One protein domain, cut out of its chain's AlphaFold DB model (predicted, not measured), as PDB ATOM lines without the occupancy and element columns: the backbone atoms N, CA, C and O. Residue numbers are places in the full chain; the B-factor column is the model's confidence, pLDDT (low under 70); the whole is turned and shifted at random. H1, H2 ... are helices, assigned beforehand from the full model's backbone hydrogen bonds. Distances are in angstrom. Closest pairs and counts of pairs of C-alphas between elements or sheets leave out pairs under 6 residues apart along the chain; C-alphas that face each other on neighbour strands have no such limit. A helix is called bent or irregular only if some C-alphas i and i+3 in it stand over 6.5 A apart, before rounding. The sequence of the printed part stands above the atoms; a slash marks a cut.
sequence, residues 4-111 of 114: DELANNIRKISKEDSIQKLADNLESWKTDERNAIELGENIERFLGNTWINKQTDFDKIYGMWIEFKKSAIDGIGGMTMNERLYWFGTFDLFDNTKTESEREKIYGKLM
ATOM      1  N   ASP A   4      56.026   7.582  25.391       98.19
ATOM      2  CA  ASP A   4      56.662   6.778  24.338       98.19
ATOM      3  C   ASP A   4      57.267   5.487  24.883       98.19
ATOM      4  O   ASP A   4      57.124   4.405  24.308       98.19
ATOM      5  N   GLU A   5      57.950   5.584  26.018       98.38
ATOM      6  CA  GLU A   5      58.503   4.427  26.706       98.38
ATOM      7  C   GLU A   5      57.384   3.502  27.213       98.38
ATOM      8  O   GLU A   5      57.508   2.281  27.098       98.38
ATOM      9  N   LEU A   6      56.272   4.066  27.706       98.62
ATOM     10  CA  LEU A   6      55.088   3.310  28.122       98.62
ATOM     11  C   LEU A   6      54.508   2.509  26.956       98.62
ATOM     12  O   LEU A   6      54.343   1.292  27.078       98.62
ATOM     13  N   ALA A   7      54.233   3.164  25.827       98.44
ATOM     14  CA  ALA A   7      53.683   2.500  24.650       98.44
ATOM     15  C   ALA A   7      54.606   1.376  24.157       98.44
ATOM     16  O   ALA A   7      54.164   0.245  23.928       98.44
ATOM     17  N   ASN A   8      55.912   1.641  24.094       98.38
ATOM     18  CA  ASN A   8      56.905   0.647  23.701       98.38
ATOM     19  C   ASN A   8      56.996  -0.538  24.670       98.38
ATOM     20  O   ASN A   8      57.169  -1.678  24.231       98.38
ATOM     21  N   ASN A   9      56.885  -0.300  25.976       98.38
ATOM     22  CA  ASN A   9      56.913  -1.366  26.973       98.38
ATOM     23  C   ASN A   9      55.643  -2.219  26.923       98.38
ATOM     24  O   ASN A   9      55.752  -3.444  26.923       98.38
ATOM     25  N   ILE A  10      54.463  -1.606  26.765       98.06
ATOM     26  CA  ILE A  10      53.197  -2.324  26.537       98.06
ATOM     27  C   ILE A  10      53.303  -3.204  25.288       98.06
ATOM     28  O   ILE A  10      53.011  -4.399  25.344       98.06
ATOM     29  N   ARG A  11      53.815  -2.657  24.177       98.00
ATOM     30  CA  ARG A  11      53.953  -3.383  22.905       98.00
ATOM     31  C   ARG A  11      54.811  -4.650  23.014       98.00
ATOM     32  O   ARG A  11      54.605  -5.600  22.253       98.00
ATOM     33  N   LYS A  12      55.780  -4.669  23.934       98.12
ATOM     34  CA  LYS A  12      56.696  -5.799  24.167       98.12
ATOM     35  C   LYS A  12      56.104  -6.900  25.047       98.12
ATOM     36  O   LYS A  12      56.648  -8.001  25.031       98.12
ATOM     37  N   ILE A  13      55.026  -6.637  25.791       97.38
ATOM     38  CA  ILE A  13      54.429  -7.625  26.704       97.38
ATOM     39  C   ILE A  13      53.889  -8.828  25.932       97.38
ATOM     40  O   ILE A  13      54.176  -9.971  26.284       97.38
ATOM     41  N   SER A  14      53.124  -8.582  24.870       96.00
ATOM     42  CA  SER A  14      52.473  -9.636  24.093       96.00
ATOM     43  C   SER A  14      52.071  -9.126  22.713       96.00
ATOM     44  O   SER A  14      51.845  -7.933  22.524       96.00
ATOM     45  N   LYS A  15      51.956 -10.044  21.748       96.25
ATOM     46  CA  LYS A  15      51.484  -9.772  20.380       96.25
ATOM     47  C   LYS A  15      49.962  -9.796  20.237       96.25
ATOM     48  O   LYS A  15      49.471  -9.746  19.120       96.25
ATOM     49  N   GLU A  16      49.227  -9.885  21.341       97.06
ATOM     50  CA  GLU A  16      47.769  -9.805  21.323       97.06
ATOM     51  C   GLU A  16      47.292  -8.471  20.729       97.06
ATOM     52  O   GLU A  16      47.768  -7.404  21.121       97.06
ATOM     53  N   ASP A  17      46.328  -8.530  19.810       97.38
ATOM     54  CA  ASP A  17      45.831  -7.363  19.073       97.38
ATOM     55  C   ASP A  17      45.320  -6.243  19.988       97.38
ATOM     56  O   ASP A  17      45.508  -5.067  19.688       97.38
ATOM     57  N   SER A  18      44.674  -6.589  21.106       97.06
ATOM     58  CA  SER A  18      44.189  -5.635  22.114       97.06
ATOM     59  C   SER A  18      45.337  -4.808  22.710       97.06
ATOM     60  O   SER A  18      45.237  -3.588  22.826       97.06
ATOM     61  N   ILE A  19      46.455  -5.464  23.017       97.94
ATOM     62  CA  ILE A  19      47.658  -4.863  23.601       97.94
ATOM     63  C   ILE A  19      48.387  -4.004  22.565       97.94
ATOM     64  O   ILE A  19      48.829  -2.901  22.882       97.94
ATOM     65  N   GLN A  20      48.481  -4.474  21.317       98.25
ATOM     66  CA  GLN A  20      49.076  -3.682  20.236       98.25
ATOM     67  C   GLN A  20      48.245  -2.419  19.961       98.25
ATOM     68  O   GLN A  20      48.797  -1.324  19.939       98.25
ATOM     69  N   LYS A  21      46.910  -2.540  19.890       97.94
ATOM     70  CA  LYS A  21      45.995  -1.395  19.726       97.94
ATOM     71  C   LYS A  21      46.103  -0.377  20.857       97.94
ATOM     72  O   LYS A  21      45.991   0.819  20.603       97.94
ATOM     73  N   LEU A  22      46.306  -0.827  22.095       98.12
ATOM     74  CA  LEU A  22      46.538   0.072  23.224       98.12
ATOM     75  C   LEU A  22      47.829   0.881  23.044       98.12
ATOM     76  O   LEU A  22      47.810   2.098  23.216       98.12
ATOM     77  N   ALA A  23      48.930   0.219  22.676       98.38
ATOM     78  CA  ALA A  23      50.201   0.893  22.412       98.38
ATOM     79  C   ALA A  23      50.074   1.906  21.261       98.38
ATOM     80  O   ALA A  23      50.532   3.039  21.389       98.38
ATOM     81  N   ASP A  24      49.383   1.534  20.183       97.81
ATOM     82  CA  ASP A  24      49.151   2.420  19.040       97.81
ATOM     83  C   ASP A  24      48.277   3.632  19.422       97.81
ATOM     84  O   ASP A  24      48.545   4.755  18.994       97.81
ATOM     85  N   ASN A  25      47.261   3.446  20.276       97.31
ATOM     86  CA  ASN A  25      46.442   4.548  20.796       97.31
ATOM     87  C   ASN A  25      47.298   5.547  21.596       97.31
ATOM     88  O   ASN A  25      47.210   6.749  21.351       97.31
ATOM     89  N   LEU A  26      48.174   5.057  22.480       98.12
ATOM     90  CA  LEU A  26      49.088   5.902  23.259       98.12
ATOM     91  C   LEU A  26      50.046   6.706  22.365       98.12
ATOM     92  O   LEU A  26      50.236   7.895  22.598       98.12
ATOM     93  N   GLU A  27      50.617   6.096  21.324       96.44
ATOM     94  CA  GLU A  27      51.518   6.801  20.397       96.44
ATOM     95  C   GLU A  27      50.784   7.823  19.525       96.44
ATOM     96  O   GLU A  27      51.229   8.965  19.385       96.44
ATOM     97  N   SER A  28      49.638   7.428  18.963       96.44
ATOM     98  CA  SER A  28      48.834   8.284  18.080       96.44
ATOM     99  C   SER A  28      48.239   9.497  18.797       96.44
ATOM    100  O   SER A  28      47.942  10.505  18.150       96.44
ATOM    101  N   TRP A  29      48.129   9.440  20.131       98.00
ATOM    102  CA  TRP A  29      47.612  10.541  20.933       98.00
ATOM    103  C   TRP A  29      48.360  11.847  20.684       98.00
ATOM    104  O   TRP A  29      47.747  12.906  20.629       98.00
ATOM    105  N   LYS A  30      49.676  11.806  20.459       95.31
ATOM    106  CA  LYS A  30      50.475  13.022  20.254       95.31
ATOM    107  C   LYS A  30      49.987  13.898  19.096       95.31
ATOM    108  O   LYS A  30      50.157  15.113  19.145       95.31
ATOM    109  N   THR A  31      49.360  13.289  18.095       92.44
ATOM    110  CA  THR A  31      48.856  13.959  16.890       92.44
ATOM    111  C   THR A  31      47.337  14.095  16.841       92.44
ATOM    112  O   THR A  31      46.815  14.591  15.849       92.44
ATOM    113  N   ASP A  32      46.621  13.640  17.867       95.06
ATOM    114  CA  ASP A  32      45.172  13.803  17.935       95.06
ATOM    115  C   ASP A  32      44.750  15.085  18.673       95.06
ATOM    116  O   ASP A  32      45.574  15.832  19.206       95.06
ATOM    117  N   GLU A  33      43.438  15.308  18.743       95.06
ATOM    118  CA  GLU A  33      42.840  16.497  19.360       95.06
ATOM    119  C   GLU A  33      42.638  16.384  20.882       95.06
ATOM    120  O   GLU A  33      42.251  17.362  21.518       95.06
ATOM    121  N   ARG A  34      42.883  15.217  21.496       97.56
ATOM    122  CA  ARG A  34      42.624  14.999  22.927       97.56
ATOM    123  C   ARG A  34      43.695  15.658  23.783       97.56
ATOM    124  O   ARG A  34      44.884  15.537  23.493       97.56
ATOM    125  N   ASN A  35      43.317  16.262  24.900       98.12
ATOM    126  CA  ASN A  35      44.273  16.705  25.914       98.12
ATOM    127  C   ASN A  35      44.728  15.549  26.834       98.12
ATOM    128  O   ASN A  35      44.288  14.405  26.706       98.12
ATOM    129  N   ALA A  36      45.649  15.839  27.755       98.12
ATOM    130  CA  ALA A  36      46.238  14.849  28.659       98.12
ATOM    131  C   ALA A  36      45.225  14.194  29.619       98.12
ATOM    132  O   ALA A  36      45.391  13.030  29.987       98.12
ATOM    133  N   ILE A  37      44.168  14.908  30.012       98.06
ATOM    134  CA  ILE A  37      43.110  14.367  30.880       98.06
ATOM    135  C   ILE A  37      42.222  13.415  30.074       98.06
ATOM    136  O   ILE A  37      41.962  12.291  30.502       98.06
ATOM    137  N   GLU A  38      41.839  13.821  28.863       98.44
ATOM    138  CA  GLU A  38      41.046  13.007  27.934       98.44
ATOM    139  C   GLU A  38      41.789  11.741  27.478       98.44
ATOM    140  O   GLU A  38      41.164  10.698  27.264       98.44
ATOM    141  N   LEU A  39      43.125  11.793  27.365       98.44
ATOM    142  CA  LEU A  39      43.961  10.597  27.220       98.44
ATOM    143  C   LEU A  39      43.734   9.641  28.391       98.44
ATOM    144  O   LEU A  39      43.436   8.469  28.173       98.44
ATOM    145  N   GLY A  40      43.842  10.156  29.619       98.06
ATOM    146  CA  GLY A  40      43.619   9.400  30.846       98.06
ATOM    147  C   GLY A  40      42.292   8.648  30.829       98.06
ATOM    148  O   GLY A  40      42.255   7.427  30.970       98.06
ATOM    149  N   GLU A  41      41.203   9.368  30.580       98.12
ATOM    150  CA  GLU A  41      39.859   8.792  30.514       98.12
ATOM    151  C   GLU A  41      39.704   7.756  29.395       98.12
ATOM    152  O   GLU A  41      39.036   6.733  29.574       98.12
ATOM    153  N   ASN A  42      40.308   8.002  28.230       98.00
ATOM    154  CA  ASN A  42      40.222   7.076  27.110       98.00
ATOM    155  C   ASN A  42      40.928   5.751  27.399       98.00
ATOM    156  O   ASN A  42      40.376   4.698  27.081       98.00
ATOM    157  N   ILE A  43      42.117   5.796  28.001       98.06
ATOM    158  CA  ILE A  43      42.889   4.591  28.305       98.06
ATOM    159  C   ILE A  43      42.213   3.777  29.411       98.06
ATOM    160  O   ILE A  43      42.080   2.563  29.266       98.06
ATOM    161  N   GLU A  44      41.681   4.423  30.453       97.88
ATOM    162  CA  GLU A  44      40.873   3.740  31.479       97.88
ATOM    163  C   GLU A  44      39.644   3.064  30.862       97.88
ATOM    164  O   GLU A  44      39.354   1.898  31.135       97.88
ATOM    165  N   ARG A  45      38.939   3.764  29.963       98.00
ATOM    166  CA  ARG A  45      37.797   3.195  29.238       98.00
ATOM    167  C   ARG A  45      38.211   2.022  28.353       98.00
ATOM    168  O   ARG A  45      37.455   1.059  28.251       98.00
ATOM    169  N   PHE A  46      39.366   2.095  27.697       97.25
ATOM    170  CA  PHE A  46      39.878   1.002  26.875       97.25
ATOM    171  C   PHE A  46      40.169  -0.227  27.740       97.25
ATOM    172  O   PHE A  46      39.663  -1.306  27.444       97.25
ATOM    173  N   LEU A  47      40.922  -0.058  28.829       96.12
ATOM    174  CA  LEU A  47      41.301  -1.141  29.739       96.12
ATOM    175  C   LEU A  47      40.092  -1.750  30.463       96.12
ATOM    176  O   LEU A  47      40.063  -2.958  30.670       96.12
ATOM    177  N   GLY A  48      39.068  -0.953  30.785       95.75
ATOM    178  CA  GLY A  48      37.836  -1.441  31.412       95.75
ATOM    179  C   GLY A  48      36.884  -2.192  30.472       95.75
ATOM    180  O   GLY A  48      36.063  -2.971  30.946       95.75
ATOM    181  N   ASN A  49      36.978  -1.977  29.154       95.12
ATOM    182  CA  ASN A  49      36.069  -2.580  28.166       95.12
ATOM    183  C   ASN A  49      36.735  -3.617  27.253       95.12
ATOM    184  O   ASN A  49      36.051  -4.260  26.456       95.12
ATOM    185  N   THR A  50      38.056  -3.764  27.325       93.94
ATOM    186  CA  THR A  50      38.804  -4.660  26.442       93.94
ATOM    187  C   THR A  50      39.190  -5.923  27.186       93.94
ATOM    188  O   THR A  50      39.821  -5.877  28.238       93.94
ATOM    189  N   TRP A  51      38.846  -7.068  26.605       93.12
ATOM    190  CA  TRP A  51      39.296  -8.355  27.112       93.12
ATOM    191  C   TRP A  51      40.767  -8.580  26.745       93.12
ATOM    192  O   TRP A  51      41.106  -8.595  25.560       93.12
ATOM    193  N   ILE A  52      41.620  -8.760  27.756       93.94
ATOM    194  CA  ILE A  52      43.013  -9.196  27.604       93.94
ATOM    195  C   ILE A  52      43.107 -10.638  28.102       93.94
ATOM    196  O   ILE A  52      42.770 -10.920  29.251       93.94
ATOM    197  N   ASN A  53      43.560 -11.561  27.251       91.69
ATOM    198  CA  ASN A  53      43.421 -13.001  27.524       91.69
ATOM    199  C   ASN A  53      44.206 -13.480  28.749       91.69
ATOM    200  O   ASN A  53      43.789 -14.413  29.434       91.69
ATOM    201  N   LYS A  54      45.375 -12.885  28.994       96.25
ATOM    202  CA  LYS A  54      46.242 -13.247  30.116       96.25
ATOM    203  C   LYS A  54      46.130 -12.201  31.210       96.25
ATOM    204  O   LYS A  54      46.601 -11.078  31.039       96.25
ATOM    205  N   GLN A  55      45.621 -12.611  32.371       95.56
ATOM    206  CA  GLN A  55      45.550 -11.745  33.550       95.56
ATOM    207  C   GLN A  55      46.920 -11.153  33.910       95.56
ATOM    208  O   GLN A  55      47.030  -9.971  34.199       95.56
ATOM    209  N   THR A  56      47.990 -11.942  33.799       97.31
ATOM    210  CA  THR A  56      49.355 -11.479  34.089       97.31
ATOM    211  C   THR A  56      49.873 -10.425  33.111       97.31
ATOM    212  O   THR A  56      50.740  -9.637  33.488       97.31
ATOM    213  N   ASP A  57      49.376 -10.394  31.871       97.81
ATOM    214  CA  ASP A  57      49.692  -9.327  30.916       97.81
ATOM    215  C   ASP A  57      48.879  -8.073  31.254       97.81
ATOM    216  O   ASP A  57      49.448  -6.983  31.310       97.81
ATOM    217  N   PHE A  58      47.584  -8.236  31.562       97.56
ATOM    218  CA  PHE A  58      46.726  -7.146  32.030       97.56
ATOM    219  C   PHE A  58      47.316  -6.461  33.268       97.56
ATOM    220  O   PHE A  58      47.493  -5.248  33.256       97.56
ATOM    221  N   ASP A  59      47.695  -7.219  34.300       97.75
ATOM    222  CA  ASP A  59      48.219  -6.675  35.558       97.75
ATOM    223  C   ASP A  59      49.488  -5.839  35.337       97.75
ATOM    224  O   ASP A  59      49.644  -4.763  35.917       97.75
ATOM    225  N   LYS A  60      50.387  -6.295  34.453       98.00
ATOM    226  CA  LYS A  60      51.604  -5.552  34.090       98.00
ATOM    227  C   LYS A  60      51.279  -4.257  33.355       98.00
ATOM    228  O   LYS A  60      51.845  -3.216  33.679       98.00
ATOM    229  N   ILE A  61      50.391  -4.325  32.363       98.19
ATOM    230  CA  ILE A  61      49.959  -3.157  31.585       98.19
ATOM    231  C   ILE A  61      49.297  -2.137  32.505       98.19
ATOM    232  O   ILE A  61      49.671  -0.966  32.492       98.19
ATOM    233  N   TYR A  62      48.346  -2.586  33.323       98.25
ATOM    234  CA  TYR A  62      47.601  -1.729  34.230       98.25
ATOM    235  C   TYR A  62      48.513  -1.104  35.289       98.25
ATOM    236  O   TYR A  62      48.413   0.093  35.541       98.25
ATOM    237  N   GLY A  63      49.466  -1.864  35.840       98.31
ATOM    238  CA  GLY A  63      50.471  -1.336  36.764       98.31
ATOM    239  C   GLY A  63      51.303  -0.207  36.147       98.31
ATOM    240  O   GLY A  63      51.363   0.888  36.705       98.31
ATOM    241  N   MET A  64      51.863  -0.432  34.954       98.56
ATOM    242  CA  MET A  64      52.618   0.599  34.226       98.56
ATOM    243  C   MET A  64      51.763   1.832  33.903       98.56
ATOM    244  O   MET A  64      52.237   2.964  34.014       98.56
ATOM    245  N   TRP A  65      50.504   1.623  33.508       98.50
ATOM    246  CA  TRP A  65      49.566   2.706  33.224       98.50
ATOM    247  C   TRP A  65      49.270   3.549  34.468       98.50
ATOM    248  O   TRP A  65      49.351   4.773  34.400       98.50
ATOM    249  N   ILE A  66      48.974   2.921  35.607       98.31
ATOM    250  CA  ILE A  66      48.672   3.629  36.857       98.31
ATOM    251  C   ILE A  66      49.873   4.442  37.342       98.31
ATOM    252  O   ILE A  66      49.706   5.589  37.757       98.31
ATOM    253  N   GLU A  67      51.086   3.893  37.255       98.12
ATOM    254  CA  GLU A  67      52.308   4.627  37.599       98.12
ATOM    255  C   GLU A  67      52.514   5.855  36.704       98.12
ATOM    256  O   GLU A  67      52.812   6.948  37.206       98.12
ATOM    257  N   PHE A  68      52.315   5.698  35.390       98.44
ATOM    258  CA  PHE A  68      52.372   6.806  34.442       98.44
ATOM    259  C   PHE A  68      51.296   7.852  34.744       98.44
ATOM    260  O   PHE A  68      51.627   9.018  34.926       98.44
ATOM    261  N   LYS A  69      50.027   7.448  34.854       98.44
ATOM    262  CA  LYS A  69      48.890   8.342  35.100       98.44
ATOM    263  C   LYS A  69      49.084   9.154  36.376       98.44
ATOM    264  O   LYS A  69      48.966  10.378  36.338       98.44
ATOM    265  N   LYS A  70      49.467   8.497  37.473       98.06
ATOM    266  CA  LYS A  70      49.741   9.164  38.750       98.06
ATOM    267  C   LYS A  70      50.838  10.220  38.615       98.06
ATOM    268  O   LYS A  70      50.734  11.296  39.198       98.06
ATOM    269  N   SER A  71      51.891   9.904  37.863       96.69
ATOM    270  CA  SER A  71      53.046  10.788  37.710       96.69
ATOM    271  C   SER A  71      52.769  11.934  36.743       96.69
ATOM    272  O   SER A  71      53.063  13.067  37.086       96.69
ATOM    273  N   ALA A  72      52.204  11.651  35.567       97.56
ATOM    274  CA  ALA A  72      52.112  12.563  34.427       97.56
ATOM    275  C   ALA A  72      50.762  13.282  34.288       97.56
ATOM    276  O   ALA A  72      50.727  14.407  33.796       97.56
ATOM    277  N   ILE A  73      49.657  12.646  34.693       97.94
ATOM    278  CA  ILE A  73      48.292  13.156  34.482       97.94
ATOM    279  C   ILE A  73      47.729  13.721  35.788       97.94
ATOM    280  O   ILE A  73      47.360  14.891  35.835       97.94
ATOM    281  N   ASP A  74      47.719  12.942  36.870       97.31
ATOM    282  CA  ASP A  74      47.137  13.383  38.146       97.31
ATOM    283  C   ASP A  74      47.949  14.540  38.763       97.31
ATOM    284  O   ASP A  74      47.396  15.457  39.369       97.31
ATOM    285  N   GLY A  75      49.273  14.527  38.566       93.50
ATOM    286  CA  GLY A  75      50.190  15.584  39.002       93.50
ATOM    287  C   GLY A  75      50.342  16.755  38.026       93.50
ATOM    288  O   GLY A  75      51.098  17.683  38.318       93.50
ATOM    289  N   ILE A  76      49.652  16.742  36.877       96.62
ATOM    290  CA  ILE A  76      49.966  17.637  35.754       96.62
ATOM    291  C   ILE A  76      49.852  19.119  36.127       96.62
ATOM    292  O   ILE A  76      50.656  19.928  35.680       96.62
ATOM    293  N   GLY A  77      48.914  19.486  37.007       95.25
ATOM    294  CA  GLY A  77      48.710  20.869  37.452       95.25
ATOM    295  C   GLY A  77      49.915  21.489  38.169       95.25
ATOM    296  O   GLY A  77      50.079  22.704  38.121       95.25
ATOM    297  N   GLY A  78      50.774  20.672  38.785       95.06
ATOM    298  CA  GLY A  78      51.995  21.122  39.463       95.06
ATOM    299  C   GLY A  78      53.229  21.195  38.563       95.06
ATOM    300  O   GLY A  78      54.288  21.598  39.035       95.06
ATOM    301  N   MET A  79      53.116  20.798  37.293       97.00
ATOM    302  CA  MET A  79      54.257  20.686  36.387       97.00
ATOM    303  C   MET A  79      54.528  21.962  35.603       97.00
ATOM    304  O   MET A  79      53.611  22.596  35.063       97.00
ATOM    305  N   THR A  80      55.814  22.239  35.419       97.25
ATOM    306  CA  THR A  80      56.322  23.154  34.397       97.25
ATOM    307  C   THR A  80      56.051  22.617  32.988       97.25
ATOM    308  O   THR A  80      55.812  21.426  32.783       97.25
ATOM    309  N   MET A  81      56.128  23.489  31.980       96.81
ATOM    310  CA  MET A  81      55.954  23.068  30.586       96.81
ATOM    311  C   MET A  81      57.005  22.031  30.156       96.81
ATOM    312  O   MET A  81      56.656  21.053  29.504       96.81
ATOM    313  N   ASN A  82      58.265  22.179  30.579       97.50
ATOM    314  CA  ASN A  82      59.334  21.231  30.240       97.50
ATOM    315  C   ASN A  82      59.079  19.829  30.804       97.50
ATOM    316  O   ASN A  82      59.321  18.838  30.118       97.50
ATOM    317  N   GLU A  83      58.567  19.731  32.031       98.06
ATOM    318  CA  GLU A  83      58.191  18.443  32.623       98.06
ATOM    319  C   GLU A  83      57.041  17.796  31.850       98.06
ATOM    320  O   GLU A  83      57.085  16.598  31.579       98.06
ATOM    321  N   ARG A  84      56.046  18.583  31.419       98.31
ATOM    322  CA  ARG A  84      54.951  18.085  30.571       98.31
ATOM    323  C   ARG A  84      55.485  17.588  29.226       98.31
ATOM    324  O   ARG A  84      55.176  16.467  28.831       98.31
ATOM    325  N   LEU A  85      56.332  18.365  28.551       97.94
ATOM    326  CA  LEU A  85      56.963  17.957  27.288       97.94
ATOM    327  C   LEU A  85      57.753  16.647  27.440       97.94
ATOM    328  O   LEU A  85      57.667  15.773  26.576       97.94
ATOM    329  N   TYR A  86      58.462  16.481  28.561       98.00
ATOM    330  CA  TYR A  86      59.185  15.253  28.888       98.00
ATOM    331  C   TYR A  86      58.250  14.058  29.091       98.00
ATOM    332  O   TYR A  86      58.418  13.037  28.424       98.00
ATOM    333  N   TRP A  87      57.257  14.176  29.980       98.38
ATOM    334  CA  TRP A  87      56.347  13.074  30.307       98.38
ATOM    335  C   TRP A  87      55.528  12.612  29.107       98.38
ATOM    336  O   TRP A  87      55.268  11.418  28.970       98.38
ATOM    337  N   PHE A  88      55.149  13.536  28.230       98.19
ATOM    338  CA  PHE A  88      54.312  13.242  27.073       98.19
ATOM    339  C   PHE A  88      55.103  13.021  25.774       98.19
ATOM    340  O   PHE A  88      54.497  12.685  24.761       98.19
ATOM    341  N   GLY A  89      56.435  13.159  25.789       97.44
ATOM    342  CA  GLY A  89      57.282  12.913  24.615       97.44
ATOM    343  C   GLY A  89      56.995  13.872  23.455       97.44
ATOM    344  O   GLY A  89      56.927  13.452  22.299       97.44
ATOM    345  N   THR A  90      56.761  15.153  23.759       97.06
ATOM    346  CA  THR A  90      56.268  16.161  22.800       97.06
ATOM    347  C   THR A  90      57.252  17.302  22.521       97.06
ATOM    348  O   THR A  90      56.859  18.288  21.899       97.06
ATOM    349  N   PHE A  91      58.529  17.175  22.909       96.69
ATOM    350  CA  PHE A  91      59.566  18.175  22.597       96.69
ATOM    351  C   PHE A  91      59.654  18.477  21.100       96.69
ATOM    352  O   PHE A  91      59.478  19.624  20.707       96.69
ATOM    353  N   ASP A  92      59.801  17.449  20.261       95.00
ATOM    354  CA  ASP A  92      59.894  17.638  18.809       95.00
ATOM    355  C   ASP A  92      58.642  18.320  18.236       95.00
ATOM    356  O   ASP A  92      58.734  19.140  17.325       95.00
ATOM    357  N   LEU A  93      57.455  18.009  18.766       94.06
ATOM    358  CA  LEU A  93      56.213  18.662  18.344       94.06
ATOM    359  C   LEU A  93      56.202  20.143  18.720       94.06
ATOM    360  O   LEU A  93      55.767  20.970  17.923       94.06
ATOM    361  N   PHE A  94      56.688  20.472  19.914       95.38
ATOM    362  CA  PHE A  94      56.764  21.841  20.403       95.38
ATOM    363  C   PHE A  94      57.792  22.674  19.635       95.38
ATOM    364  O   PHE A  94      57.466  23.772  19.176       95.38
ATOM    365  N   ASP A  95      58.987  22.130  19.421       95.31
ATOM    366  CA  ASP A  95      60.088  22.812  18.735       95.31
ATOM    367  C   ASP A  95      59.791  23.061  17.250       95.31
ATOM    368  O   ASP A  95      60.256  24.046  16.676       95.31
ATOM    369  N   ASN A  96      58.959  22.216  16.632       95.38
ATOM    370  CA  ASN A  96      58.539  22.373  15.239       95.38
ATOM    371  C   ASN A  96      57.350  23.334  15.037       95.38
ATOM    372  O   ASN A  96      56.957  23.569  13.889       95.38
ATOM    373  N   THR A  97      56.776  23.909  16.102       94.69
ATOM    374  CA  THR A  97      55.729  24.939  15.963       94.69
ATOM    375  C   THR A  97      56.287  26.208  15.317       94.69
ATOM    376  O   THR A  97      57.334  26.721  15.711       94.69
ATOM    377  N   LYS A  98      55.586  26.741  14.312       93.75
ATOM    378  CA  LYS A  98      56.002  27.934  13.551       93.75
ATOM    379  C   LYS A  98      55.226  29.178  13.950       93.75
ATOM    380  O   LYS A  98      55.668  30.294  13.683       93.75
ATOM    381  N   THR A  99      54.057  28.990  14.550       94.44
ATOM    382  CA  THR A  99      53.147  30.067  14.925       94.44
ATOM    383  C   THR A  99      52.756  29.980  16.392       94.44
ATOM    384  O   THR A  99      52.743  28.908  16.996       94.44
ATOM    385  N   GLU A 100      52.366  31.121  16.956       92.12
ATOM    386  CA  GLU A 100      51.871  31.180  18.332       92.12
ATOM    387  C   GLU A 100      50.603  30.336  18.520       92.12
ATOM    388  O   GLU A 100      50.458  29.662  19.533       92.12
ATOM    389  N   SER A 101      49.727  30.289  17.511       93.38
ATOM    390  CA  SER A 101      48.507  29.475  17.553       93.38
ATOM    391  C   SER A 101      48.804  27.970  17.613       93.38
ATOM    392  O   SER A 101      48.149  27.242  18.353       93.38
ATOM    393  N   GLU A 102      49.809  27.481  16.879       93.81
ATOM    394  CA  GLU A 102      50.245  26.078  16.982       93.81
ATOM    395  C   GLU A 102      50.821  25.775  18.365       93.81
ATOM    396  O   GLU A 102      50.550  24.719  18.937       93.81
ATOM    397  N   ARG A 103      51.573  26.722  18.929       94.12
ATOM    398  CA  ARG A 103      52.124  26.589  20.271       94.12
ATOM    399  C   ARG A 103      51.010  26.526  21.317       94.12
ATOM    400  O   ARG A 103      51.018  25.626  22.151       94.12
ATOM    401  N   GLU A 104      50.010  27.402  21.226       93.69
ATOM    402  CA  GLU A 104      48.824  27.406  22.094       93.69
ATOM    403  C   GLU A 104      48.063  26.077  22.072       93.69
ATOM    404  O   GLU A 104      47.619  25.615  23.125       93.69
ATOM    405  N   LYS A 105      47.975  25.406  20.916       94.69
ATOM    406  CA  LYS A 105      47.388  24.058  20.840       94.69
ATOM    407  C   LYS A 105      48.151  23.052  21.697       94.69
ATOM    408  O   LYS A 105      47.525  22.243  22.377       94.69
ATOM    409  N   ILE A 106      49.484  23.113  21.717       96.00
ATOM    410  CA  ILE A 106      50.298  22.219  22.554       96.00
ATOM    411  C   ILE A 106      50.135  22.560  24.039       96.00
ATOM    412  O   ILE A 106      49.999  21.646  24.851       96.00
ATOM    413  N   TYR A 107      50.072  23.847  24.401       96.44
ATOM    414  CA  TYR A 107      49.746  24.262  25.773       96.44
ATOM    415  C   TYR A 107      48.393  23.692  26.220       96.44
ATOM    416  O   TYR A 107      48.315  23.058  27.272       96.44
ATOM    417  N   GLY A 108      47.353  23.825  25.390       96.31
ATOM    418  CA  GLY A 108      46.032  23.250  25.651       96.31
ATOM    419  C   GLY A 108      46.063  21.725  25.775       96.31
ATOM    420  O   GLY A 108      45.553  21.175  26.750       96.31
ATOM    421  N   LYS A 109      46.738  21.034  24.846       97.06
ATOM    422  CA  LYS A 109      46.905  19.570  24.871       97.06
ATOM    423  C   LYS A 109      47.556  19.087  26.168       97.06
ATOM    424  O   LYS A 109      47.166  18.054  26.710       97.06
ATOM    425  N   LEU A 110      48.521  19.844  26.681       97.56
ATOM    426  CA  LEU A 110      49.267  19.526  27.897       97.56
ATOM    427  C   LEU A 110      48.687  20.174  29.158       97.56
ATOM    428  O   LEU A 110      49.336  20.127  30.200       97.56
ATOM    429  N   MET A 111      47.481  20.752  29.103       97.19
ATOM    430  CA  MET A 111      46.803  21.402  30.236       97.19
ATOM    431  C   MET A 111      47.623  22.519  30.899       97.19
ATOM    432  O   MET A 111      47.532  22.734  32.112       97.19
TER     433      MET A 111
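Overview. This is residues 4 to 111 of the 114 residues of an uncharacterized protein of Winogradskyella psychrotolerans RS-3 (UniProt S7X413). The longest helix, H4, stands with H1, H2 and H3 in a four-helix bundle, side by side and up and down, each helix running against the one before it in the chain. Beyond one end of this bundle the short helices H5, H6 and H7 make a looser head, which lengthens the whole. The printed part has 108 residues with seven named helices, H1 to H7 in order along the chain, and no named strand; its class is all helix. It is compact, with a radius of gyration of the C-alphas of 14.4 A, yet elongated, spanning 46 by 25 by 21 A.

Along the chain. Find C-alpha 55 at (45.550, -11.745, 33.550); from there H4 runs through residues 55 to 74, 25.6 A long, with a kink of 28 degrees near residue 68. It is neither bent nor irregular, but only just: C-alphas 71 and 74 are 6.5 A apart. Look next at H3, residues 36 to 49, 20.2 A, and H2, residues 17 to 31, 21.6 A. H1, residues 4 to 13, begins at C-alpha 4 at (56.662, 6.778, 24.338) and measures 14.8 A. After H4 come H5, residues 81 to 88, H6, residues 91 to 95, and H7, residues 100 to 109, which ends at C-alpha 109 at (46.905, 19.570, 24.871).

Arrangement. Start at H4, the hub, which touches three helices. H4 touches H1 at a shallow tilt of 8 degrees, opposite ways; the closest C-alphas, of Ile 10 and Ile 61, are 6.1 A apart. H3 and H4 form a hairpin at 18 degrees, closest at the C-alphas of Ala 36 and Ile 73, 6.4 A. H1 and H2 form another, at 9 degrees, with the C-alphas of Ala 7 and Ala 23 closest at 4.4 A. The hairpin of H2 and H3 only just touches, with 3 pairs of C-alphas within 8 A, the closest those of Trp 29 and Leu 39, 7.3 A. H1 and H3 are apart, and H2 and H4 only just, their closest C-alphas 8.5 A from each other. Outward, H4 touches H5 with residue 72 alone, and only just, with 3 pairs; the C-alphas of Ala 72 and Trp 87 are closest at 5.9 A. H6 and H7 are close but not clearly touching, the C-alphas of Phe 94 and Arg 103 closest at 6.6 A. Every O i to N i+4 pair is within hydrogen-bond range in H1, H3, H5, H6 and H7; H2 has 9 of 11 and H4 15 of 16.

Size, cuts and confidence. The C-alphas farthest apart are those of Lys 54 and Thr 99, 46.4 A. The printed part has no cut and no long link. The mean pLDDT of the printed part is 96.8, and no printed residue is under 70.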